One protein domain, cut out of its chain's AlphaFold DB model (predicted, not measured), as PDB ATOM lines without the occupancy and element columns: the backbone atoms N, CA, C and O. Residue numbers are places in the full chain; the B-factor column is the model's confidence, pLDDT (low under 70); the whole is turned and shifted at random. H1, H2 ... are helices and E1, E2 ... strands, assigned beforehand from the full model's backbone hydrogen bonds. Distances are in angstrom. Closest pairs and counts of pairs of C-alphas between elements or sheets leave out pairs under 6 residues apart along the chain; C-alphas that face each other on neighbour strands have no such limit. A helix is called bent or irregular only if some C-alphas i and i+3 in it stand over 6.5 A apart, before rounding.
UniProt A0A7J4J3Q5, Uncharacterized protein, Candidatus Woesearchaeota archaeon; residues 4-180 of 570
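This is residues 4 to 180 of the 570 residues of an uncharacterized protein of Candidatus Woesearchaeota archaeon (UniProt A0A7J4J3Q5). An elongated body of short, crossed helices is drawn out at one end by the long helix H1, whose residues 4 to 15 stick out as a free arm. H2 and H3 pack on the rest of H1, the bent helix H4 runs through the middle of the body, and H5, H7, H8 and H9 gather round its second arm, with the loop 105 to 124 beyond. The printed part has 177 residues, mostly helix, with nine named helices and one named strand in the order H1, E1, H2 to H9. It is compact, with a radius of gyration of the C-alphas of 17.6 A, and spans 65 by 34 by 33 A.

H1, residues 4 to 31, begins at C-alpha 4 (-28.249, 39.041, -15.624) and is 40.7 A long. E1 is residues 34 to 36 and H2 residues 43 to 51. H3, residues 55 to 72, 20.4 A, is irregular, with C-alphas 61 and 64 8.8 A apart and a kink of 103 degrees near residue 62. H4, residues 80 to 104, was assigned as one helix by its hydrogen bonds but is bent, with C-alphas 90 and 93 7.7 A apart; its arms H4a, residues 80 to 90, and H4b, residues 93 to 104, are about perpendicular at 75 degrees. H5 is residues 125 to 131, H6 136 to 139, H7 145 to 154, H8 161 to 168 and H9 171 to 178, ending at C-alpha 178 (4.175, 16.247, 19.733).

H1 touches H3 at a steep tilt of 54 degrees, closest at the C-alphas of Leu 23 and Thr 67, 4.6 A. H1 touches H2 with residues 20 to 28 alone, closest at the C-alphas of Ala 24 and Glu 43, 5.2 A. E1 pairs with no named strand; its residues 34 to 36 pair antiparallel with residues 39 to 40. H3 touches H4a, closest at the C-alphas of Leu 70 and Val 86, 6.3 A. H4b touches H5, closest at the C-alphas of Val 98 and Leu 129, 7.0 A. H5 touches H7, closest at the C-alphas of Leu 129 and Gly 146, 4.7 A. H6 touches no helix. H8 and H9 only just touch, only at the corner, with 3 pairs of C-alphas within 8 A. Every O i to N i+4 pair is within hydrogen-bond range in H1, H2, H4a, H4b, H5, H8 and H9; H3 has 9 of 14, H7 5 of 6, and H6 is too short for such a pair.

The C-alphas farthest apart, of Glu 4 and Ser 115, are 65.9 A apart. The printed part has no cut, and the link from H4 to H5 is long, with 20 residues. The mean pLDDT of the printed part is 79.4, with 40 residues under 70, among them 105 to 120 and 131 to 145.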
ATOM      1  N   GLU A   4     -28.486  40.433 -15.228       82.00
ATOM      2  CA  GLU A   4     -28.249  39.041 -15.624       82.00
ATOM      3  C   GLU A   4     -27.083  38.407 -14.857       82.00
ATOM      4  O   GLU A   4     -27.167  37.254 -14.432       82.00
ATOM      5  N   GLN A   5     -26.013  39.168 -14.610       84.12
ATOM      6  CA  GLN A   5     -24.879  38.685 -13.826       84.12
ATOM      7  C   GLN A   5     -25.262  38.493 -12.353       84.12
ATOM      8  O   GLN A   5     -24.835  37.525 -11.725       84.12
ATOM      9  N   ALA A   6     -26.088  39.384 -11.797       80.00
ATOM     10  CA  ALA A   6     -26.586  39.256 -10.430       80.00
ATOM     11  C   ALA A   6     -27.496  38.026 -10.255       80.00
ATOM     12  O   ALA A   6     -27.355  37.306  -9.266       80.00
ATOM     13  N   VAL A   7     -28.375  37.746 -11.226       85.25
ATOM     14  CA  VAL A   7     -29.249  36.560 -11.227       85.25
ATOM     15  C   VAL A   7     -28.430  35.273 -11.326       85.25
ATOM     16  O   VAL A   7     -28.595  34.397 -10.483       85.25
ATOM     17  N   ARG A   8     -27.471  35.181 -12.257       84.94
ATOM     18  CA  ARG A   8     -26.598  33.996 -12.377       84.94
ATOM     19  C   ARG A   8     -25.776  33.743 -11.113       84.94
ATOM     20  O   ARG A   8     -25.617  32.596 -10.695       84.94
ATOM     21  N   ASN A   9     -25.279  34.804 -10.476       85.25
ATOM     22  CA  ASN A   9     -24.562  34.693  -9.207       85.25
ATOM     23  C   ASN A   9     -25.479  34.182  -8.078       85.25
ATOM     24  O   ASN A   9     -25.045  33.370  -7.263       85.25
ATOM     25  N   LEU A  10     -26.742  34.624  -8.030       85.31
ATOM     26  CA  LEU A  10     -27.736  34.136  -7.066       85.31
ATOM     27  C   LEU A  10     -28.105  32.669  -7.308       85.31
ATOM     28  O   LEU A  10     -28.098  31.884  -6.365       85.31
ATOM     29  N   GLU A  11     -28.374  32.281  -8.555       86.19
ATOM     30  CA  GLU A  11     -28.694  30.896  -8.927       86.19
ATOM     31  C   GLU A  11     -27.557  29.936  -8.562       86.19
ATOM     32  O   GLU A  11     -27.799  28.868  -8.000       86.19
ATOM     33  N   THR A  12     -26.312  30.349  -8.808       85.25
ATOM     34  CA  THR A  12     -25.122  29.561  -8.462       85.25
ATOM     35  C   THR A  12     -24.997  29.377  -6.949       85.25
ATOM     36  O   THR A  12     -24.748  28.266  -6.482       85.25
ATOM     37  N   ARG A  13     -25.235  30.437  -6.167       83.88
ATOM     38  CA  ARG A  13     -25.215  30.371  -4.696       83.88
ATOM     39  C   ARG A  13     -26.312  29.465  -4.141       83.88
ATOM     40  O   ARG A  13     -26.027  28.630  -3.291       83.88
ATOM     41  N   ILE A  14     -27.538  29.589  -4.649       86.88
ATOM     42  CA  ILE A  14     -28.669  28.742  -4.237       86.88
ATOM     43  C   ILE A  14     -28.377  27.268  -4.549       86.88
ATOM     44  O   ILE A  14     -28.656  26.395  -3.727       86.88
ATOM     45  N   ALA A  15     -27.790  26.977  -5.714       85.44
ATOM     46  CA  ALA A  15     -27.413  25.616  -6.086       85.44
ATOM     47  C   ALA A  15     -26.345  25.031  -5.144       85.44
ATOM     48  O   ALA A  15     -26.492  23.899  -4.685       85.44
ATOM     49  N   GLN A  16     -25.314  25.809  -4.799       85.94
ATOM     50  CA  GLN A  16     -24.284  25.393  -3.840       85.94
ATOM     51  C   GLN A  16     -24.856  25.140  -2.438       85.94
ATOM     52  O   GLN A  16     -24.525  24.131  -1.815       85.94
ATOM     53  N   GLU A  17     -25.746  26.006  -1.948       87.44
ATOM     54  CA  GLU A  17     -26.425  25.814  -0.657       87.44
ATOM     55  C   GLU A  17     -27.298  24.547  -0.656       87.44
ATOM     56  O   GLU A  17     -27.280  23.772   0.304       87.44
ATOM     57  N   ALA A  18     -28.015  24.274  -1.749       88.44
ATOM     58  CA  ALA A  18     -28.817  23.060  -1.891       88.44
ATOM     59  C   ALA A  18     -27.958  21.780  -1.904       88.44
ATOM     60  O   ALA A  18     -28.341  20.765  -1.305       88.44
ATOM     61  N   ASP A  19     -26.792  21.819  -2.552       90.75
ATOM     62  CA  ASP A  19     -25.850  20.700  -2.577       90.75
ATOM     63  C   ASP A  19     -25.189  20.481  -1.202       90.75
ATOM     64  O   ASP A  19     -25.072  19.333  -0.767       90.75
ATOM     65  N   LEU A  20     -24.848  21.545  -0.466       92.75
ATOM     66  CA  LEU A  20     -24.374  21.468   0.926       92.75
ATOM     67  C   LEU A  20     -25.404  20.812   1.850       92.75
ATOM     68  O   LEU A  20     -25.079  19.881   2.587       92.75
ATOM     69  N   MET A  21     -26.663  21.245   1.768       92.94
ATOM     70  CA  MET A  21     -27.766  20.635   2.519       92.94
ATOM     71  C   MET A  21     -27.943  19.158   2.164       92.94
ATOM     72  O   MET A  21     -28.220  18.322   3.027       92.94
ATOM     73  N   SER A  22     -27.769  18.807   0.890       93.50
ATOM     74  CA  SER A  22     -27.851  17.420   0.431       93.50
ATOM     75  C   SER A  22     -26.710  16.563   0.983       93.50
ATOM     76  O   SER A  22     -26.955  15.424   1.399       93.50
ATOM     77  N   LEU A  23     -25.496  17.115   1.046       93.62
ATOM     78  CA  LEU A  23     -24.333  16.479   1.660       93.62
ATOM     79  C   LEU A  23     -24.556  16.251   3.159       93.62
ATOM     80  O   LEU A  23     -24.408  15.122   3.628       93.62
ATOM     81  N   ALA A  24     -25.000  17.277   3.889       92.75
ATOM     82  CA  ALA A  24     -25.300  17.192   5.318       92.75
ATOM     83  C   ALA A  24     -26.375  16.135   5.614       92.75
ATOM     84  O   ALA A  24     -26.204  15.277   6.477       92.75
ATOM     85  N   ARG A  25     -27.446  16.091   4.814       92.25
ATOM     86  CA  ARG A  25     -28.482  15.045   4.893       92.25
ATOM     87  C   ARG A  25     -27.962  13.651   4.584       92.25
ATOM     88  O   ARG A  25     -28.483  12.664   5.108       92.25
ATOM     89  N   ALA A  26     -27.014  13.521   3.659       91.00
ATOM     90  CA  ALA A  26     -26.374  12.241   3.375       91.00
ATOM     91  C   ALA A  26     -25.522  11.784   4.563       91.00
ATOM     92  O   ALA A  26     -25.598  10.612   4.934       91.00
ATOM     93  N   TRP A  27     -24.787  12.706   5.189       91.81
ATOM     94  CA  TRP A  27     -24.036  12.447   6.412       91.81
ATOM     95  C   TRP A  27     -24.963  12.031   7.557       91.81
ATOM     96  O   TRP A  27     -24.815  10.923   8.072       91.81
ATOM     97  N   MET A  28     -25.997  12.825   7.863       89.75
ATOM     98  CA  MET A  28     -26.950  12.510   8.932       89.75
ATOM     99  C   MET A  28     -27.627  11.156   8.727       89.75
ATOM    100  O   MET A  28     -27.794  10.407   9.676       89.75
ATOM    101  N   ARG A  29     -27.984  10.778   7.494       88.25
ATOM    102  CA  ARG A  29     -28.556   9.444   7.224       88.25
ATOM    103  C   ARG A  29     -27.586   8.294   7.499       88.25
ATOM    104  O   ARG A  29     -28.031   7.166   7.688       88.25
ATOM    105  N   LYS A  30     -26.274   8.539   7.458       83.25
ATOM    106  CA  LYS A  30     -25.242   7.531   7.741       83.25
ATOM    107  C   LYS A  30     -24.873   7.463   9.217       83.25
ATOM    108  O   LYS A  30     -24.585   6.370   9.695       83.25
ATOM    109  N   THR A  31     -24.860   8.599   9.908       81.31
ATOM    110  CA  THR A  31     -24.420   8.715  11.309       81.31
ATOM    111  C   THR A  31     -25.577   8.844  12.298       81.31
ATOM    112  O   THR A  31     -25.363   8.789  13.503       81.31
ATOM    113  N   ASN A  32     -26.806   9.016  11.805       80.38
ATOM    114  CA  ASN A  32     -27.978   9.484  12.551       80.38
ATOM    115  C   ASN A  32     -27.780  10.854  13.226       80.38
ATOM    116  O   ASN A  32     -28.508  11.175  14.158       80.38
ATOM    117  N   GLY A  33     -26.789  11.642  12.792       78.38
ATOM    118  CA  GLY A  33     -26.413  12.899  13.449       78.38
ATOM    119  C   GLY A  33     -25.716  12.714  14.801       78.38
ATOM    120  O   GLY A  33     -25.313  13.692  15.416       78.38
ATOM    121  N   VAL A  34     -25.542  11.476  15.271       79.00
ATOM    122  CA  VAL A  34     -25.011  11.172  16.604       79.00
ATOM    123  C   VAL A  34     -23.490  11.059  16.538       79.00
ATOM    124  O   VAL A  34     -22.962  10.149  15.896       79.00
ATOM    125  N   LEU A  35     -22.783  11.958  17.227       73.62
ATOM    126  CA  LEU A  35     -21.339  11.842  17.457       73.62
ATOM    127  C   LEU A  35     -21.058  10.995  18.703       73.62
ATOM    128  O   LEU A  35     -20.263  10.055  18.659       73.62
ATOM    129  N   THR A  36     -21.772  11.294  19.789       68.50
ATOM    130  CA  THR A  36     -21.822  10.538  21.051       68.50
ATOM    131  C   THR A  36     -23.256  10.575  21.599       68.50
ATOM    132  O   THR A  36     -24.085  11.315  21.078       68.50
ATOM    133  N   GLU A  37     -23.579   9.801  22.646       64.38
ATOM    134  CA  GLU A  37     -24.929   9.819  23.258       64.38
ATOM    135  C   GLU A  37     -25.422  11.228  23.642       64.38
ATOM    136  O   GLU A  37     -26.630  11.455  23.665       64.38
ATOM    137  N   ASP A  38     -24.500  12.155  23.921       67.38
ATOM    138  CA  ASP A  38     -24.799  13.495  24.433       67.38
ATOM    139  C   ASP A  38     -24.531  14.611  23.399       67.38
ATOM    140  O   ASP A  38     -24.848  15.771  23.658       67.38
ATOM    141  N   ILE A  39     -23.956  14.284  22.232       76.06
ATOM    142  CA  ILE A  39     -23.601  15.248  21.179       76.06
ATOM    143  C   ILE A  39     -24.233  14.799  19.861       76.06
ATOM    144  O   ILE A  39     -23.791  13.832  19.229       76.06
ATOM    145  N   ILE A  40     -25.264  15.532  19.444       80.19
ATOM    146  CA  ILE A  40     -25.973  15.337  18.180       80.19
ATOM    147  C   ILE A  40     -25.792  16.610  17.363       80.19
ATOM    148  O   ILE A  40     -26.110  17.684  17.861       80.19
ATOM    149  N   LEU A  41     -25.297  16.474  16.135       85.38
ATOM    150  CA  LEU A  41     -25.215  17.578  15.185       85.38
ATOM    151  C   LEU A  41     -26.403  17.539  14.233       85.38
ATOM    152  O   LEU A  41     -26.696  16.496  13.635       85.38
ATOM    153  N   ASP A  42     -27.040  18.690  14.051       89.25
ATOM    154  CA  ASP A  42     -28.004  18.884  12.975       89.25
ATOM    155  C   ASP A  42     -27.330  19.216  11.627       89.25
ATOM    156  O   ASP A  42     -26.105  19.303  11.488       89.25
ATOM    157  N   GLU A  43     -28.150  19.373  10.588       91.38
ATOM    158  CA  GLU A  43     -27.696  19.653   9.223       91.38
ATOM    159  C   GLU A  43     -26.907  20.970   9.135       91.38
ATOM    160  O   GLU A  43     -25.881  21.037   8.456       91.38
ATOM    161  N   ASN A  44     -27.361  22.009   9.837       91.25
ATOM    162  CA  ASN A  44     -26.756  23.337   9.800       91.25
ATOM    163  C   ASN A  44     -25.461  23.383  10.611       91.25
ATOM    164  O   ASN A  44     -24.525  24.091  10.248       91.25
ATOM    165  N   GLU A  45     -25.400  22.671  11.730       92.12
ATOM    166  CA  GLU A  45     -24.192  22.526  12.537       92.12
ATOM    167  C   GLU A  45     -23.104  21.773  11.775       92.12
ATOM    168  O   GLU A  45     -21.972  22.251  11.727       92.12
ATOM    169  N   TYR A  46     -23.448  20.677  11.090       92.94
ATOM    170  CA  TYR A  46     -22.501  19.973  10.224       92.94
ATOM    171  C   TYR A  46     -21.957  20.876   9.111       92.94
ATOM    172  O   TYR A  46     -20.752  20.896   8.879       92.94
ATOM    173  N   ILE A  47     -22.823  21.638   8.428       94.00
ATOM    174  CA  ILE A  47     -22.395  22.551   7.355       94.00
ATOM    175  C   ILE A  47     -21.466  23.629   7.900       94.00
ATOM    176  O   ILE A  47     -20.410  23.863   7.315       94.00
ATOM    177  N   ARG A  48     -21.834  24.254   9.025       93.88
ATOM    178  CA  ARG A  48     -21.005  25.279   9.670       93.88
ATOM    179  C   ARG A  48     -19.625  24.734  10.024       93.88
ATOM    180  O   ARG A  48     -18.634  25.390   9.719       93.88
ATOM    181  N   LEU A  49     -19.567  23.533  10.600       91.88
ATOM    182  CA  LEU A  49     -18.309  22.886  10.971       91.88
ATOM    183  C   LEU A  49     -17.484  22.474   9.746       91.88
ATOM    184  O   LEU A  49     -16.270  22.638   9.732       91.88
ATOM    185  N   LEU A  50     -18.129  21.960   8.695       94.56
ATOM    186  CA  LEU A  50     -17.445  21.614   7.453       94.56
ATOM    187  C   LEU A  50     -16.799  22.860   6.847       94.56
ATOM    188  O   LEU A  50     -15.620  22.833   6.530       94.56
ATOM    189  N   GLN A  51     -17.548  23.955   6.729       94.44
ATOM    190  CA  GLN A  51     -17.067  25.208   6.142       94.44
ATOM    191  C   GLN A  51     -15.931  25.869   6.935       94.44
ATOM    192  O   GLN A  51     -15.219  26.697   6.370       94.44
ATOM    193  N   SER A  52     -15.749  25.525   8.215       93.62
ATOM    194  CA  SER A  52     -14.674  26.074   9.048       93.62
ATOM    195  C   SER A  52     -13.350  25.314   8.960       93.62
ATOM    196  O   SER A  52     -12.358  25.812   9.483       93.62
ATOM    197  N   ILE A  53     -13.306  24.139   8.322       93.94
ATOM    198  CA  ILE A  53     -12.098  23.301   8.261       93.94
ATOM    199  C   ILE A  53     -11.487  23.236   6.849       93.94
ATOM    200  O   ILE A  53     -12.206  23.374   5.853       93.94
ATOM    201  N   PRO A  54     -10.173  22.960   6.713       95.50
ATOM    202  CA  PRO A  54      -9.504  22.901   5.410       95.50
ATOM    203  C   PRO A  54     -10.074  21.864   4.436       95.50
ATOM    204  O   PRO A  54     -10.021  22.079   3.226       95.50
ATOM    205  N   LEU A  55     -10.673  20.774   4.936       94.75
ATOM    206  CA  LEU A  55     -11.353  19.774   4.103       94.75
ATOM    207  C   LEU A  55     -12.419  20.386   3.174       94.75
ATOM    208  O   LEU A  55     -12.692  19.824   2.115       94.75
ATOM    209  N   PHE A  56     -13.024  21.527   3.527       95.81
ATOM    210  CA  PHE A  56     -14.040  22.160   2.685       95.81
ATOM    211  C   PHE A  56     -13.512  22.573   1.310       95.81
ATOM    212  O   PHE A  56     -14.214  22.409   0.309       95.81
ATOM    213  N   ALA A  57     -12.267  23.049   1.245       93.44
ATOM    214  CA  ALA A  57     -11.649  23.483  -0.004       93.44
ATOM    215  C   ALA A  57     -11.561  22.344  -1.034       93.44
ATOM    216  O   ALA A  57     -11.692  22.588  -2.230       93.44
ATOM    217  N   ASP A  58     -11.423  21.106  -0.554       91.19
ATOM    218  CA  ASP A  58     -11.332  19.899  -1.375       91.19
ATOM    219  C   ASP A  58     -12.702  19.442  -1.922       91.19
ATOM    220  O   ASP A  58     -12.771  18.675  -2.886       91.19
ATOM    221  N   VAL A  59     -13.812  19.896  -1.326       93.12
ATOM    222  CA  VAL A  59     -15.167  19.409  -1.655       93.12
ATOM    223  C   VAL A  59     -16.094  20.469  -2.239       93.12
ATOM    224  O   VAL A  59     -17.064  20.097  -2.905       93.12
ATOM    225  N   GLN A  60     -15.818  21.759  -2.024       93.25
ATOM    226  CA  GLN A  60     -16.705  22.874  -2.396       93.25
ATOM    227  C   GLN A  60     -17.079  22.896  -3.887       93.25
ATOM    228  O   GLN A  60     -18.216  23.215  -4.230       93.25
ATOM    229  N   ASP A  61     -16.166  22.471  -4.764       90.94
ATOM    230  CA  ASP A  61     -16.375  22.476  -6.218       90.94
ATOM    231  C   ASP A  61     -17.082  21.208  -6.735       90.94
ATOM    232  O   ASP A  61     -17.480  21.141  -7.898       90.94
ATOM    233  N   ASN A  62     -17.261  20.184  -5.889       91.44
ATOM    234  CA  ASN A  62     -17.864  18.901  -6.273       91.44
ATOM    235  C   ASN A  62     -18.760  18.292  -5.175       91.44
ATOM    236  O   ASN A  62     -18.782  17.077  -4.942       91.44
ATOM    237  N   LEU A  63     -19.547  19.132  -4.506       92.19
ATOM    238  CA  LEU A  63     -20.437  18.729  -3.410       92.19
ATOM    239  C   LEU A  63     -21.392  17.592  -3.804       92.19
ATOM    240  O   LEU A  63     -21.572  16.621  -3.062       92.19
ATOM    241  N   LYS A  64     -21.967  17.661  -5.009       88.94
ATOM    242  CA  LYS A  64     -22.870  16.632  -5.539       88.94
ATOM    243  C   LYS A  64     -22.177  15.280  -5.732       88.94
ATOM    244  O   LYS A  64     -22.776  14.236  -5.452       88.94
ATOM    245  N   GLY A  65     -20.924  15.274  -6.188       88.94
ATOM    246  CA  GLY A  65     -20.115  14.063  -6.322       88.94
ATOM    247  C   GLY A  65     -19.911  13.382  -4.972       88.94
ATOM    248  O   GLY A  65     -20.268  12.211  -4.803       88.94
ATOM    249  N   TYR A  66     -19.449  14.138  -3.977       91.25
ATOM    250  CA  TYR A  66     -19.210  13.615  -2.632       91.25
ATOM    251  C   TYR A  66     -20.497  13.217  -1.897       91.25
ATOM    252  O   TYR A  66     -20.512  12.196  -1.210       91.25
ATOM    253  N   THR A  67     -21.614  13.911  -2.132       90.56
ATOM    254  CA  THR A  67     -22.942  13.517  -1.623       90.56
ATOM    255  C   THR A  67     -23.340  12.121  -2.108       90.56
ATOM    256  O   THR A  67     -23.818  11.283  -1.330       90.56
ATOM    257  N   ASN A  68     -23.117  11.836  -3.396       87.62
ATOM    258  CA  ASN A  68     -23.399  10.527  -3.982       87.62
ATOM    259  C   ASN A  68     -22.497   9.438  -3.395       87.62
ATOM    260  O   ASN A  68     -22.985   8.351  -3.070       87.62
ATOM    261  N   LEU A  69     -21.201   9.723  -3.244       88.75
ATOM    262  CA  LEU A  69     -20.235   8.786  -2.670       88.75
ATOM    263  C   LEU A  69     -20.569   8.453  -1.210       88.75
ATOM    264  O   LEU A  69     -20.640   7.274  -0.851       88.75
ATOM    265  N   LEU A  70     -20.875   9.469  -0.400       87.25
ATOM    266  CA  LEU A  70     -21.259   9.304   1.002       87.25
ATOM    267  C   LEU A  70     -22.559   8.492   1.138       87.25
ATOM    268  O   LEU A  70     -22.656   7.600   1.979       87.25
ATOM    269  N   SER A  71     -23.538   8.724   0.255       83.88
ATOM    270  CA  SER A  71     -24.829   8.021   0.264       83.88
ATOM    271  C   SER A  71     -24.719   6.541  -0.138       83.88
ATOM    272  O   SER A  71     -25.311   5.670   0.512       83.88
ATOM    273  N   ARG A  72     -23.956   6.230  -1.196       77.19
ATOM    274  CA  ARG A  72     -23.914   4.897  -1.832       77.19
ATOM    275  C   ARG A  72     -23.224   3.819  -0.996       77.19
ATOM    276  O   ARG A  72     -23.510   2.644  -1.193       77.19
ATOM    277  N   GLY A  73     -22.328   4.182  -0.074       59.53
ATOM    278  CA  GLY A  73     -21.645   3.237   0.825       59.53
ATOM    279  C   GLY A  73     -20.723   2.205   0.147       59.53
ATOM    280  O   GLY A  73     -20.099   1.410   0.841       59.53
ATOM    281  N   CYS A  74     -20.613   2.213  -1.186       61.53
ATOM    282  CA  CYS A  74     -19.753   1.341  -1.979       61.53
ATOM    283  C   CYS A  74     -18.749   2.200  -2.755       61.53
ATOM    284  O   CYS A  74     -19.142   3.003  -3.598       61.53
ATOM    285  N   LEU A  75     -17.459   2.012  -2.469       67.94
ATOM    286  CA  LEU A  75     -16.345   2.791  -3.024       67.94
ATOM    287  C   LEU A  75     -15.663   2.082  -4.215       67.94
ATOM    288  O   LEU A  75     -14.477   2.279  -4.476       67.94
ATOM    289  N   ARG A  76     -16.379   1.201  -4.931       66.81
ATOM    290  CA  ARG A  76     -15.829   0.544  -6.131       66.81
ATOM    291  C   ARG A  76     -15.622   1.571  -7.244       66.81
ATOM    292  O   ARG A  76     -16.559   2.273  -7.602       66.81
ATOM    293  N   GLY A  77     -14.413   1.603  -7.808       74.31
ATOM    294  CA  GLY A  77     -14.040   2.531  -8.884       74.31
ATOM    295  C   GLY A  77     -13.680   3.945  -8.415       74.31
ATOM    296  O   GLY A  77     -13.520   4.821  -9.252       74.31
ATOM    297  N   VAL A  78     -13.551   4.158  -7.102       83.81
ATOM    298  CA  VAL A  78     -13.219   5.453  -6.490       83.81
ATOM    299  C   VAL A  78     -11.703   5.583  -6.328       83.81
ATOM    300  O   VAL A  78     -11.022   4.629  -5.921       83.81
ATOM    301  N   THR A  79     -11.161   6.760  -6.637       88.12
ATOM    302  CA  THR A  79      -9.727   7.048  -6.496       88.12
ATOM    303  C   THR A  79      -9.279   6.970  -5.025       88.12
ATOM    304  O   THR A  79     -10.110   7.029  -4.116       88.12
ATOM    305  N   PRO A  80      -7.976   6.783  -4.736       86.25
ATOM    306  CA  PRO A  80      -7.468   6.854  -3.363       86.25
ATOM    307  C   PRO A  80      -7.833   8.176  -2.669       86.25
ATOM    308  O   PRO A  80      -8.383   8.152  -1.574       86.25
ATOM    309  N   TYR A  81      -7.660   9.300  -3.366       89.00
ATOM    310  CA  TYR A  81      -7.974  10.631  -2.849       89.00
ATOM    311  C   TYR A  81      -9.464  10.820  -2.525       89.00
ATOM    312  O   TYR A  81      -9.827  11.281  -1.450       89.00
ATOM    313  N   GLU A  82     -10.375  10.395  -3.401       88.81
ATOM    314  CA  GLU A  82     -11.809  10.468  -3.088       88.81
ATOM    315  C   GLU A  82     -12.184   9.582  -1.888       88.81
ATOM    316  O   GLU A  82     -13.101   9.919  -1.141       88.81
ATOM    317  N   ARG A  83     -11.484   8.459  -1.667       86.88
ATOM    318  CA  ARG A  83     -11.684   7.631  -0.465       86.88
ATOM    319  C   ARG A  83     -11.219   8.346   0.800       86.88
ATOM    320  O   ARG A  83     -11.932   8.270   1.799       86.88
ATOM    321  N   GLU A  84     -10.084   9.039   0.744       89.06
ATOM    322  CA  GLU A  84      -9.590   9.908   1.818       89.06
ATOM    323  C   GLU A  84     -10.616  10.987   2.165       89.06
ATOM    324  O   GLU A  84     -11.028  11.097   3.317       89.06
ATOM    325  N   VAL A  85     -11.095  11.726   1.162       90.44
ATOM    326  CA  VAL A  85     -12.058  12.820   1.343       90.44
ATOM    327  C   VAL A  85     -13.395  12.308   1.879       90.44
ATOM    328  O   VAL A  85     -13.943  12.884   2.812       90.44
ATOM    329  N   VAL A  86     -13.920  11.189   1.366       89.44
ATOM    330  CA  VAL A  86     -15.172  10.595   1.878       89.44
ATOM    331  C   VAL A  86     -15.011  10.093   3.314       89.44
ATOM    332  O   VAL A  86     -15.948  10.199   4.106       89.44
ATOM    333  N   PHE A  87     -13.844   9.549   3.666       88.25
ATOM    334  CA  PHE A  87     -13.528   9.194   5.047       88.25
ATOM    335  C   PHE A  87     -13.472  10.443   5.936       88.25
ATOM    336  O   PHE A  87     -14.140  10.467   6.968       88.25
ATOM    337  N   GLY A  88     -12.779  11.496   5.490       89.44
ATOM    338  CA  GLY A  88     -12.753  12.817   6.119       89.44
ATOM    339  C   GLY A  88     -14.155  13.345   6.390       89.44
ATOM    340  O   GLY A  88     -14.529  13.515   7.541       89.44
ATOM    341  N   LEU A  89     -14.984  13.479   5.352       90.88
ATOM    342  CA  LEU A  89     -16.360  13.982   5.442       90.88
ATOM    343  C   LEU A  89     -17.232  13.210   6.436       90.88
ATOM    344  O   LEU A  89     -18.156  13.779   7.019       90.88
ATOM    345  N   ARG A  90     -16.976  11.910   6.605       88.06
ATOM    346  CA  ARG A  90     -17.740  11.062   7.520       88.06
ATOM    347  C   ARG A  90     -17.292  11.220   8.969       88.06
ATOM    348  O   ARG A  90     -18.153  11.286   9.842       88.06
ATOM    349  N   GLU A  91     -15.984  11.250   9.207       87.75
ATOM    350  CA  GLU A  91     -15.392  11.103  10.543       87.75
ATOM    351  C   GLU A  91     -14.896  12.422  11.161       87.75
ATOM    352  O   GLU A  91     -14.690  12.469  12.375       87.75
ATOM    353  N   PHE A  92     -14.711  13.489  10.368       89.12
ATOM    354  CA  PHE A  92     -14.118  14.744  10.847       89.12
ATOM    355  C   PHE A  92     -14.832  15.364  12.052       89.12
ATOM    356  O   PHE A  92     -14.107  15.815  12.932       89.12
ATOM    357  N   PRO A  93     -16.183  15.378  12.172       89.12
ATOM    358  CA  PRO A  93     -16.812  16.120  13.260       89.12
ATOM    359  C   PRO A  93     -16.442  15.527  14.618       89.12
ATOM    360  O   PRO A  93     -16.075  16.244  15.538       89.12
ATOM    361  N   LEU A  94     -16.453  14.194  14.715       84.44
ATOM    362  CA  LEU A  94     -16.045  13.502  15.930       84.44
ATOM    363  C   LEU A  94     -14.536  13.617  16.165       84.44
ATOM    364  O   LEU A  94     -14.118  13.844  17.297       84.44
ATOM    365  N   ALA A  95     -13.721  13.430  15.121       87.19
ATOM    366  CA  ALA A  95     -12.270  13.534  15.248       87.19
ATOM    367  C   ALA A  95     -11.854  14.921  15.748       87.19
ATOM    368  O   ALA A  95     -11.050  15.007  16.666       87.19
ATOM    369  N   MET A  96     -12.449  15.975  15.193       88.19
ATOM    370  CA  MET A  96     -12.246  17.358  15.607       88.19
ATOM    371  C   MET A  96     -12.600  17.534  17.086       88.19
ATOM    372  O   MET A  96     -11.725  17.894  17.859       88.19
ATOM    373  N   THR A  97     -13.801  17.129  17.517       83.94
ATOM    374  CA  THR A  97     -14.200  17.212  18.934       83.94
ATOM    375  C   THR A  97     -13.239  16.474  19.873       83.94
ATOM    376  O   THR A  97     -12.918  16.972  20.947       83.94
ATOM    377  N   VAL A  98     -12.773  15.278  19.496       81.44
ATOM    378  CA  VAL A  98     -11.831  14.498  20.315       81.44
ATOM    379  C   VAL A  98     -10.457  15.163  20.375       81.44
ATOM    380  O   VAL A  98      -9.871  15.243  21.452       81.44
ATOM    381  N   VAL A  99      -9.932  15.602  19.231       85.88
ATOM    382  CA  VAL A  99      -8.585  16.172  19.134       85.88
ATOM    383  C   VAL A  99      -8.534  17.557  19.767       85.88
ATOM    384  O   VAL A  99      -7.600  17.818  20.508       85.88
ATOM    385  N   GLU A 100      -9.533  18.412  19.555       85.62
ATOM    386  CA  GLU A 100      -9.615  19.729  20.202       85.62
ATOM    387  C   GLU A 100      -9.712  19.596  21.719       85.62
ATOM    388  O   GLU A 100      -8.888  20.167  22.427       85.62
ATOM    389  N   ALA A 101     -10.624  18.757  22.226       79.19
ATOM    390  CA  ALA A 101     -10.735  18.515  23.665       79.19
ATOM    391  C   ALA A 101      -9.422  17.972  24.258       79.19
ATOM    392  O   ALA A 101      -9.049  18.318  25.377       79.19
ATOM    393  N   PHE A 102      -8.713  17.132  23.502       78.81
ATOM    394  CA  PHE A 102      -7.392  16.650  23.881       78.81
ATOM    395  C   PHE A 102      -6.311  17.736  23.814       78.81
ATOM    396  O   PHE A 102      -5.402  17.724  24.626       78.81
ATOM    397  N   LEU A 103      -6.341  18.656  22.854       79.50
ATOM    398  CA  LEU A 103      -5.333  19.716  22.759       79.50
ATOM    399  C   LEU A 103      -5.559  20.818  23.804       79.50
ATOM    400  O   LEU A 103      -4.585  21.393  24.283       79.50
ATOM    401  N   GLU A 104      -6.810  21.072  24.196       75.19
ATOM    402  CA  GLU A 104      -7.164  21.975  25.300       75.19
ATOM    403  C   GLU A 104      -6.690  21.432  26.652       75.19
ATOM    404  O   GLU A 104      -6.047  22.134  27.434       75.19
ATOM    405  N   GLU A 105      -6.962  20.155  26.914       67.56
ATOM    406  CA  GLU A 105      -6.434  19.436  28.062       67.56
ATOM    407  C   GLU A 105      -5.798  18.130  27.557       67.56
ATOM    408  O   GLU A 105      -6.500  17.116  27.475       67.56
ATOM    409  N   PRO A 106      -4.464  18.072  27.301       63.09
ATOM    410  CA  PRO A 106      -3.741  16.843  26.894       63.09
ATOM    411  C   PRO A 106      -3.658  15.784  28.005       63.09
ATOM    412  O   PRO A 106      -2.797  14.904  28.054       63.09
ATOM    413  N   ASP A 107      -4.628  15.853  28.899       54.69
ATOM    414  CA  ASP A 107      -5.014  14.977  29.964       54.69
ATOM    415  C   ASP A 107      -5.694  13.716  29.439       54.69
ATOM    416  O   ASP A 107      -6.868  13.430  29.678       54.69
ATOM    417  N   TYR A 108      -4.918  12.853  28.800       56.25
ATOM    418  CA  TYR A 108      -5.398  11.499  28.585       56.25
ATOM    419  C   TYR A 108      -5.437  10.752  29.924       56.25
ATOM    420  O   TYR A 108      -4.435  10.550  30.627       56.25
ATOM    421  N   SER A 109      -6.628  10.271  30.294       46.28
ATOM    422  CA  SER A 109      -6.705   9.135  31.204       46.28
ATOM    423  C   SER A 109      -5.945   7.995  30.522       46.28
ATOM    424  O   SER A 109      -6.180   7.725  29.348       46.28
ATOM    425  N   LEU A 110      -4.984   7.353  31.197       47.94
ATOM    426  CA  LEU A 110      -4.391   6.122  30.666       47.94
ATOM    427  C   LEU A 110      -5.526   5.085  30.545       47.94
ATOM    428  O   LEU A 110      -5.833   4.381  31.511       47.94
ATOM    429  N   GLY A 111      -6.190   5.070  29.391       42.62
ATOM    430  CA  GLY A 111      -7.242   4.140  29.028       42.62
ATOM    431  C   GLY A 111      -6.684   2.731  28.844       42.62
ATOM    432  O   GLY A 111      -5.482   2.478  28.949       42.62
ATOM    433  N   ARG A 112      -7.564   1.764  28.571       39.34
ATOM    434  CA  ARG A 112      -7.122   0.401  28.235       39.34
ATOM    435  C   ARG A 112      -6.196   0.452  27.014       39.34
ATOM    436  O   ARG A 112      -6.598   0.944  25.973       39.34
ATOM    437  N   GLY A 113      -4.992  -0.110  27.138       45.16
ATOM    438  CA  GLY A 113      -4.031  -0.233  26.032       45.16
ATOM    439  C   GLY A 113      -2.864   0.755  26.068       45.16
ATOM    440  O   GLY A 113      -1.904   0.565  25.329       45.16
ATOM    441  N   THR A 114      -2.872   1.742  26.969       51.09
ATOM    442  CA  THR A 114      -1.756   2.694  27.113       51.09
ATOM    443  C   THR A 114      -0.634   2.209  28.039       51.09
ATOM    444  O   THR A 114       0.314   2.942  28.303       51.09
ATOM    445  N   SER A 115      -0.698   0.958  28.514       50.56
ATOM    446  CA  SER A 115       0.299   0.352  29.412       50.56
ATOM    447  C   SER A 115       1.716   0.287  28.835       50.56
ATOM    448  O   SER A 115       2.654   0.034  29.585       50.56
ATOM    449  N   ASN A 116       1.862   0.492  27.522       52.75
ATOM    450  CA  ASN A 116       3.132   0.406  26.808       52.75
ATOM    451  C   ASN A 116       3.753   1.775  26.488       52.75
ATOM    452  O   ASN A 116       4.894   1.800  26.036       52.75
ATOM    453  N   PHE A 117       3.042   2.888  26.703       57.75
ATOM    454  CA  PHE A 117       3.609   4.223  26.482       57.75
ATOM    455  C   PHE A 117       4.363   4.676  27.724       57.75
ATOM    456  O   PHE A 117       3.898   4.500  28.856       57.75
ATOM    457  N   SER A 118       5.562   5.209  27.512       57.66
ATOM    458  CA  SER A 118       6.394   5.668  28.605       57.66
ATOM    459  C   SER A 118       5.880   7.025  29.093       57.66
ATOM    460  O   SER A 118       5.400   7.856  28.328       57.66
ATOM    461  N   PHE A 119       5.903   7.217  30.412       61.66
ATOM    462  CA  PHE A 119       5.695   8.527  31.020       61.66
ATOM    463  C   PHE A 119       6.638   9.542  30.347       61.66
ATOM    464  O   PHE A 119       7.830   9.246  30.297       61.66
ATOM    465  N   ALA A 120       6.119  10.700  29.914       63.28
ATOM    466  CA  ALA A 120       6.786  11.756  29.136       63.28
ATOM    467  C   ALA A 120       6.791  11.610  27.601       63.28
ATOM    468  O   ALA A 120       7.156  12.575  26.934       63.28
ATOM    469  N   ASP A 121       6.301  10.505  27.026       72.38
ATOM    470  CA  ASP A 121       6.132  10.415  25.569       72.38
ATOM    471  C   ASP A 121       4.783  11.025  25.146       72.38
ATOM    472  O   ASP A 121       3.743  10.619  25.687       72.38
ATOM    473  N   PRO A 122       4.753  11.972  24.191       74.69
ATOM    474  CA  PRO A 122       3.499  12.448  23.625       74.69
ATOM    475  C   PRO A 122       2.795  11.322  22.851       74.69
ATOM    476  O   PRO A 122       3.419  10.407  22.304       74.69
ATOM    477  N   LEU A 123       1.465  11.365  22.821       77.81
ATOM    478  CA  LEU A 123       0.637  10.369  22.153       77.81
ATOM    479  C   LEU A 123       0.378  10.758  20.697       77.81
ATOM    480  O   LEU A 123      -0.204  11.800  20.426       77.81
ATOM    481  N   GLY A 124       0.710   9.878  19.753       81.19
ATOM    482  CA  GLY A 124       0.251  10.039  18.366       81.19
ATOM    483  C   GLY A 124      -1.281  10.015  18.264       81.19
ATOM    484  O   GLY A 124      -1.959   9.420  19.110       81.19
ATOM    485  N   LEU A 125      -1.836  10.601  17.202       84.81
ATOM    486  CA  LEU A 125      -3.278  10.771  16.983       84.81
ATOM    487  C   LEU A 125      -4.035   9.452  17.081       84.81
ATOM    488  O   LEU A 125      -5.103   9.395  17.678       84.81
ATOM    489  N   ILE A 126      -3.479   8.371  16.528       81.88
ATOM    490  CA  ILE A 126      -4.096   7.038  16.596       81.88
ATOM    491  C   ILE A 126      -4.337   6.633  18.052       81.88
ATOM    492  O   ILE A 126      -5.389   6.093  18.380       81.88
ATOM    493  N   VAL A 127      -3.366   6.898  18.928       78.06
ATOM    494  CA  VAL A 127      -3.456   6.549  20.346       78.06
ATOM    495  C   VAL A 127      -4.431   7.475  21.056       78.06
ATOM    496  O   VAL A 127      -5.214   6.995  21.873       78.06
ATOM    497  N   VAL A 128      -4.426   8.769  20.732       79.69
ATOM    498  CA  VAL A 128      -5.410   9.733  21.243       79.69
ATOM    499  C   VAL A 128      -6.822   9.266  20.888       79.69
ATOM    500  O   VAL A 128      -7.623   9.035  21.783       79.69
ATOM    501  N   LEU A 129      -7.101   8.978  19.619       79.75
ATOM    502  CA  LEU A 129      -8.405   8.490  19.156       79.75
ATOM    503  C   LEU A 129      -8.801   7.127  19.756       79.75
ATOM    504  O   LEU A 129      -9.984   6.886  19.996       79.75
ATOM    505  N   ASP A 130      -7.838   6.231  20.003       74.25
ATOM    506  CA  ASP A 130      -8.086   4.924  20.631       74.25
ATOM    507  C   ASP A 130      -8.345   5.028  22.150       74.25
ATOM    508  O   ASP A 130      -9.021   4.165  22.721       74.25
ATOM    509  N   SER A 131      -7.772   6.032  22.825       68.00
ATOM    510  CA  SER A 131      -7.717   6.103  24.295       68.00
ATOM    511  C   SER A 131      -8.552   7.218  24.920       68.00
ATOM    512  O   SER A 131      -8.944   7.080  26.084       68.00
ATOM    513  N   TYR A 132      -8.835   8.286  24.177       67.62
ATOM    514  CA  TYR A 132      -9.596   9.432  24.649       67.62
ATOM    515  C   TYR A 132     -11.087   9.096  24.688       67.62
ATOM    516  O   TYR A 132     -11.647   8.550  23.739       67.62
ATOM    517  N   GLN A 133     -11.712   9.372  25.831       66.75
ATOM    518  CA  GLN A 133     -13.110   9.048  26.112       66.75
ATOM    519  C   GLN A 133     -13.842  10.354  26.362       66.75
ATOM    520  O   GLN A 133     -13.507  11.059  27.313       66.75
ATOM    521  N   LEU A 134     -14.841  10.662  25.537       60.34
ATOM    522  CA  LEU A 134     -15.620  11.890  25.697       60.34
ATOM    523  C   LEU A 134     -16.601  11.777  26.873       60.34
ATOM    524  O   LEU A 134     -16.927  12.781  27.500       60.34
ATOM    525  N   ASN A 135     -17.052  10.563  27.224       59.19
ATOM    526  CA  ASN A 135     -17.942  10.348  28.366       59.19
ATOM    527  C   ASN A 135     -17.822   8.943  29.003       59.19
ATOM    528  O   ASN A 135     -17.249   7.994  28.470       59.19
ATOM    529  N   SER A 136     -18.366   8.802  30.218       52.66
ATOM    530  CA  SER A 136     -18.204   7.599  31.059       52.66
ATOM    531  C   SER A 136     -18.964   6.356  30.568       52.66
ATOM    532  O   SER A 136     -18.649   5.235  30.989       52.66
ATOM    533  N   LYS A 137     -19.953   6.536  29.683       52.31
ATOM    534  CA  LYS A 137     -20.829   5.475  29.165       52.31
ATOM    535  C   LYS A 137     -20.240   4.707  27.979       52.31
ATOM    536  O   LYS A 137     -20.559   3.527  27.836       52.31
ATOM    537  N   GLU A 138     -19.288   5.286  27.239       54.59
ATOM    538  CA  GLU A 138     -18.512   4.608  26.179       54.59
ATOM    539  C   GLU A 138     -17.769   3.343  26.670       54.59
ATOM    540  O   GLU A 138     -17.314   2.515  25.878       54.59
ATOM    541  N   ARG A 139     -17.694   3.124  27.993       47.56
ATOM    542  CA  ARG A 139     -17.132   1.920  28.625       47.56
ATOM    543  C   ARG A 139     -17.886   0.616  28.342       47.56
ATOM    544  O   ARG A 139     -17.262  -0.438  28.470       47.56
ATOM    545  N   LYS A 140     -19.188   0.640  28.030       42.09
ATOM    546  CA  LYS A 140     -20.002  -0.596  27.965       42.09
ATOM    547  C   LYS A 140     -19.842  -1.396  26.668       42.09
ATOM    548  O   LYS A 140     -19.870  -2.622  26.736       42.09
ATOM    549  N   ASP A 141     -19.562  -0.742  25.543       44.59
ATOM    550  CA  ASP A 141     -19.599  -1.403  24.226       44.59
ATOM    551  C   ASP A 141     -18.221  -1.852  23.711       44.59
ATOM    552  O   ASP A 141     -18.091  -2.466  22.649       44.59
ATOM    553  N   GLY A 142     -17.157  -1.586  24.475       42.72
ATOM    554  CA  GLY A 142     -15.822  -2.138  24.231       42.72
ATOM    555  C   GLY A 142     -15.093  -1.610  22.987       42.72
ATOM    556  O   GLY A 142     -13.980  -2.067  22.725       42.72
ATOM    557  N   ARG A 143     -15.668  -0.660  22.237       50.50
ATOM    558  CA  ARG A 143     -15.005   0.112  21.170       50.50
ATOM    559  C   ARG A 143     -15.630   1.508  21.108       50.50
ATOM    560  O   ARG A 143     -16.734   1.642  20.593       50.50
ATOM    561  N   GLY A 144     -14.939   2.523  21.628       57.75
ATOM    562  CA  GLY A 144     -15.350   3.919  21.441       57.75
ATOM    563  C   GLY A 144     -15.386   4.280  19.954       57.75
ATOM    564  O   GLY A 144     -14.694   3.656  19.142       57.75
ATOM    565  N   THR A 145     -16.194   5.264  19.565       60.44
ATOM    566  CA  THR A 145     -16.350   5.657  18.155       60.44
ATOM    567  C   THR A 145     -15.017   6.135  17.546       60.44
ATOM    568  O   THR A 145     -14.736   5.816  16.390       60.44
ATOM    569  N   GLY A 146     -14.113   6.714  18.353       73.50
ATOM    570  CA  GLY A 146     -12.727   7.037  17.970       73.50
ATOM    571  C   GLY A 146     -11.878   5.836  17.514       73.50
ATOM    572  O   GLY A 146     -11.083   5.965  16.584       73.50
ATOM    573  N   VAL A 147     -12.136   4.624  18.028       74.00
ATOM    574  CA  VAL A 147     -11.442   3.383  17.611       74.00
ATOM    575  C   VAL A 147     -11.731   3.039  16.146       74.00
ATOM    576  O   VAL A 147     -10.904   2.425  15.463       74.00
ATOM    577  N   LYS A 148     -12.912   3.409  15.626       72.44
ATOM    578  CA  LYS A 148     -13.253   3.202  14.208       72.44
ATOM    579  C   LYS A 148     -12.434   4.129  13.316       72.44
ATOM    580  O   LYS A 148     -11.933   3.669  12.290       72.44
ATOM    581  N   ILE A 149     -12.246   5.377  13.743       80.62
ATOM    582  CA  ILE A 149     -11.420   6.374  13.054       80.62
ATOM    583  C   ILE A 149      -9.959   5.917  13.065       80.62
ATOM    584  O   ILE A 149      -9.363   5.724  12.005       80.62
ATOM    585  N   ALA A 150      -9.425   5.599  14.247       81.25
ATOM    586  CA  ALA A 150      -8.080   5.060  14.422       81.25
ATOM    587  C   ALA A 150      -7.854   3.780  13.598       81.25
ATOM    588  O   ALA A 150      -6.812   3.615  12.970       81.25
ATOM    589  N   SER A 151      -8.842   2.881  13.523       74.19
ATOM    590  CA  SER A 151      -8.772   1.682  12.674       74.19
ATOM    591  C   SER A 151      -8.795   2.001  11.176       74.19
ATOM    592  O   SER A 151      -8.143   1.289  10.413       74.19
ATOM    593  N   GLY A 152      -9.517   3.035  10.738       74.56
ATOM    594  CA  GLY A 152      -9.523   3.501   9.345       74.56
ATOM    595  C   GLY A 152      -8.165   4.059   8.916       74.56
ATOM    596  O   GLY A 152      -7.660   3.697   7.851       74.56
ATOM    597  N   ILE A 153      -7.533   4.832   9.801       82.94
ATOM    598  CA  ILE A 153      -6.166   5.340   9.633       82.94
ATOM    599  C   ILE A 153      -5.163   4.168   9.652       82.94
ATOM    600  O   ILE A 153      -4.371   3.997   8.731       82.94
ATOM    601  N   ARG A 154      -5.239   3.287  10.662       75.81
ATOM    602  CA  ARG A 154      -4.225   2.252  10.950       75.81
ATOM    603  C   ARG A 154      -4.341   0.962  10.135       75.81
ATOM    604  O   ARG A 154      -3.334   0.438   9.676       75.81
ATOM    605  N   ARG A 155      -5.536   0.365  10.047       59.38
ATOM    606  CA  ARG A 155      -5.740  -0.990   9.480       59.38
ATOM    607  C   ARG A 155      -6.058  -0.975   7.996       59.38
ATOM    608  O   ARG A 155      -5.781  -1.956   7.316       59.38
ATOM    609  N   GLN A 156      -6.697   0.088   7.522       64.62
ATOM    610  CA  GLN A 156      -7.098   0.211   6.123       64.62
ATOM    611  C   GLN A 156      -6.175   1.140   5.330       64.62
ATOM    612  O   GLN A 156      -6.245   1.116   4.104       64.62
ATOM    613  N   GLY A 157      -5.323   1.925   6.009       70.69
ATOM    614  CA  GLY A 157      -4.428   2.888   5.367       70.69
ATOM    615  C   GLY A 157      -5.188   3.850   4.460       70.69
ATOM    616  O   GLY A 157      -4.700   4.174   3.383       70.69
ATOM    617  N   VAL A 158      -6.423   4.212   4.839       82.56
ATOM    618  CA  VAL A 158      -7.297   5.029   3.982       82.56
ATOM    619  C   VAL A 158      -6.715   6.420   3.818       82.56
ATOM    620  O   VAL A 158      -6.785   6.947   2.723       82.56
ATOM    621  N   ILE A 159      -6.150   6.974   4.892       86.75
ATOM    622  CA  ILE A 159      -5.527   8.293   4.951       86.75
ATOM    623  C   ILE A 159      -4.347   8.251   5.930       86.75
ATOM    624  O   ILE A 159      -4.395   7.528   6.929       86.75
ATOM    625  N   ALA A 160      -3.287   9.011   5.644       87.81
ATOM    626  CA  ALA A 160      -2.172   9.204   6.570       87.81
ATOM    627  C   ALA A 160      -2.578  10.104   7.752       87.81
ATOM    628  O   ALA A 160      -3.386  11.014   7.586       87.81
ATOM    629  N   GLU A 161      -1.985   9.885   8.929       88.88
ATOM    630  CA  GLU A 161      -2.262  10.668  10.147       88.88
ATOM    631  C   GLU A 161      -2.089  12.175   9.917       88.88
ATOM    632  O   GLU A 161      -2.992  12.958  10.201       88.88
ATOM    633  N   GLU A 162      -0.968  12.555   9.305       90.25
ATOM    634  CA  GLU A 162      -0.648  13.941   8.972       90.25
ATOM    635  C   GLU A 162      -1.696  14.567   8.041       90.25
ATOM    636  O   GLU A 162      -2.199  15.649   8.324       90.25
ATOM    637  N   ARG A 163      -2.105  13.857   6.979       90.44
ATOM    638  CA  ARG A 163      -3.127  14.342   6.035       90.44
ATOM    639  C   ARG A 163      -4.501  14.467   6.692       90.44
ATOM    640  O   ARG A 163      -5.265  15.368   6.363       90.44
ATOM    641  N   PHE A 164      -4.824  13.578   7.627       92.00
ATOM    642  CA  PHE A 164      -6.074  13.672   8.371       92.00
ATOM    643  C   PHE A 164      -6.068  14.883   9.312       92.00
ATOM    644  O   PHE A 164      -7.061  15.596   9.364       92.00
ATOM    645  N   LEU A 165      -4.947  15.190   9.974       93.19
ATOM    646  CA  LEU A 165      -4.801  16.427  10.754       93.19
ATOM    647  C   LEU A 165      -4.893  17.689   9.882       93.19
ATOM    648  O   LEU A 165      -5.475  18.679  10.320       93.19
ATOM    649  N   GLU A 166      -4.386  17.654   8.642       93.88
ATOM    650  CA  GLU A 166      -4.574  18.745   7.669       93.88
ATOM    651  C   GLU A 166      -6.049  18.965   7.346       93.88
ATOM    652  O   GLU A 166      -6.498  20.105   7.332       93.88
ATOM    653  N   PHE A 167      -6.818  17.893   7.133       93.94
ATOM    654  CA  PHE A 167      -8.261  17.998   6.900       93.94
ATOM    655  C   PHE A 167      -8.995  18.674   8.052       93.94
ATOM    656  O   PHE A 167      -9.927  19.434   7.800       93.94
ATOM    657  N   LEU A 168      -8.569  18.409   9.289       93.19
ATOM    658  CA  LEU A 168      -9.135  19.020  10.491       93.19
ATOM    659  C   LEU A 168      -8.651  20.458  10.713       93.19
ATOM    660  O   LEU A 168      -9.287  21.188  11.460       93.19
ATOM    661  N   GLY A 169      -7.542  20.864  10.088       93.56
ATOM    662  CA  GLY A 169      -6.888  22.139  10.385       93.56
ATOM    663  C   GLY A 169      -6.196  22.164  11.746       93.56
ATOM    664  O   GLY A 169      -6.005  23.240  12.287       93.56
ATOM    665  N   LEU A 170      -5.826  20.994  12.281       93.31
ATOM    666  CA  LEU A 170      -5.213  20.833  13.610       93.31
ATOM    667  C   LEU A 170      -3.758  20.343  13.534       93.31
ATOM    668  O   LEU A 170      -3.186  19.895  14.527       93.31
ATOM    669  N   LYS A 171      -3.162  20.330  12.333       93.44
ATOM    670  CA  LYS A 171      -1.813  19.790  12.102       93.44
ATOM    671  C   LYS A 171      -0.758  20.526  12.916       93.44
ATOM    672  O   LYS A 171       0.098  19.874  13.510       93.44
ATOM    673  N   ASP A 172      -0.800  21.851  12.929       90.56
ATOM    674  CA  ASP A 172       0.246  22.655  13.554       90.56
ATOM    675  C   ASP A 172       0.148  22.589  15.082       90.56
ATOM    676  O   ASP A 172       1.156  22.377  15.757       90.56
ATOM    677  N   GLU A 173      -1.065  22.648  15.629       88.06
ATOM    678  CA  GLU A 173      -1.343  22.490  17.055       88.06
ATOM    679  C   GLU A 173      -0.956  21.091  17.543       88.06
ATOM    680  O   GLU A 173      -0.279  20.949  18.564       88.06
ATOM    681  N   PHE A 174      -1.315  20.048  16.789       88.06
ATOM    682  CA  PHE A 174      -0.963  18.676  17.142       88.06
ATOM    683  C   PHE A 174       0.545  18.422  17.020       88.06
ATOM    684  O   PHE A 174       1.133  17.772  17.883       88.06
ATOM    685  N   ASN A 175       1.209  18.983  16.006       86.56
ATOM    686  CA  ASN A 175       2.668  18.926  15.889       86.56
ATOM    687  C   ASN A 175       3.359  19.665  17.035       86.56
ATOM    688  O   ASN A 175       4.347  19.156  17.560       86.56
ATOM    689  N   SER A 176       2.834  20.819  17.454       81.06
ATOM    690  CA  SER A 176       3.310  21.535  18.639       81.06
ATOM    691  C   SER A 176       3.169  20.663  19.886       81.06
ATOM    692  O   SER A 176       4.122  20.536  20.651       81.06
ATOM    693  N   TYR A 177       2.030  19.984  20.056       82.38
ATOM    694  CA  TYR A 177       1.831  19.004  21.123       82.38
ATOM    695  C   TYR A 177       2.855  17.854  21.068       82.38
ATOM    696  O   TYR A 177       3.409  17.488  22.103       82.38
ATOM    697  N   LEU A 178       3.171  17.311  19.888       80.88
ATOM    698  CA  LEU A 178       4.175  16.247  19.733       80.88
ATOM    699  C   LEU A 178       5.607  16.692  20.083       80.88
ATOM    700  O   LEU A 178       6.471  15.839  20.268       80.88
ATOM    701  N   GLN A 179       5.866  18.000  20.195       78.31
ATOM    702  CA  GLN A 179       7.123  18.533  20.741       78.31
ATOM    703  C   GLN A 179       7.101  18.685  22.273       78.31
ATOM    704  O   GLN A 179       8.118  19.044  22.865       78.31
ATOM    705  N   THR A 180       5.964  18.430  22.928       71.31
ATOM    706  CA  THR A 180       5.820  18.487  24.390       71.31
ATOM    707  C   THR A 180       6.022  17.118  25.043       71.31
ATOM    708  O   THR A 180       6.065  16.082  24.376       71.31
TER     709      THR A 180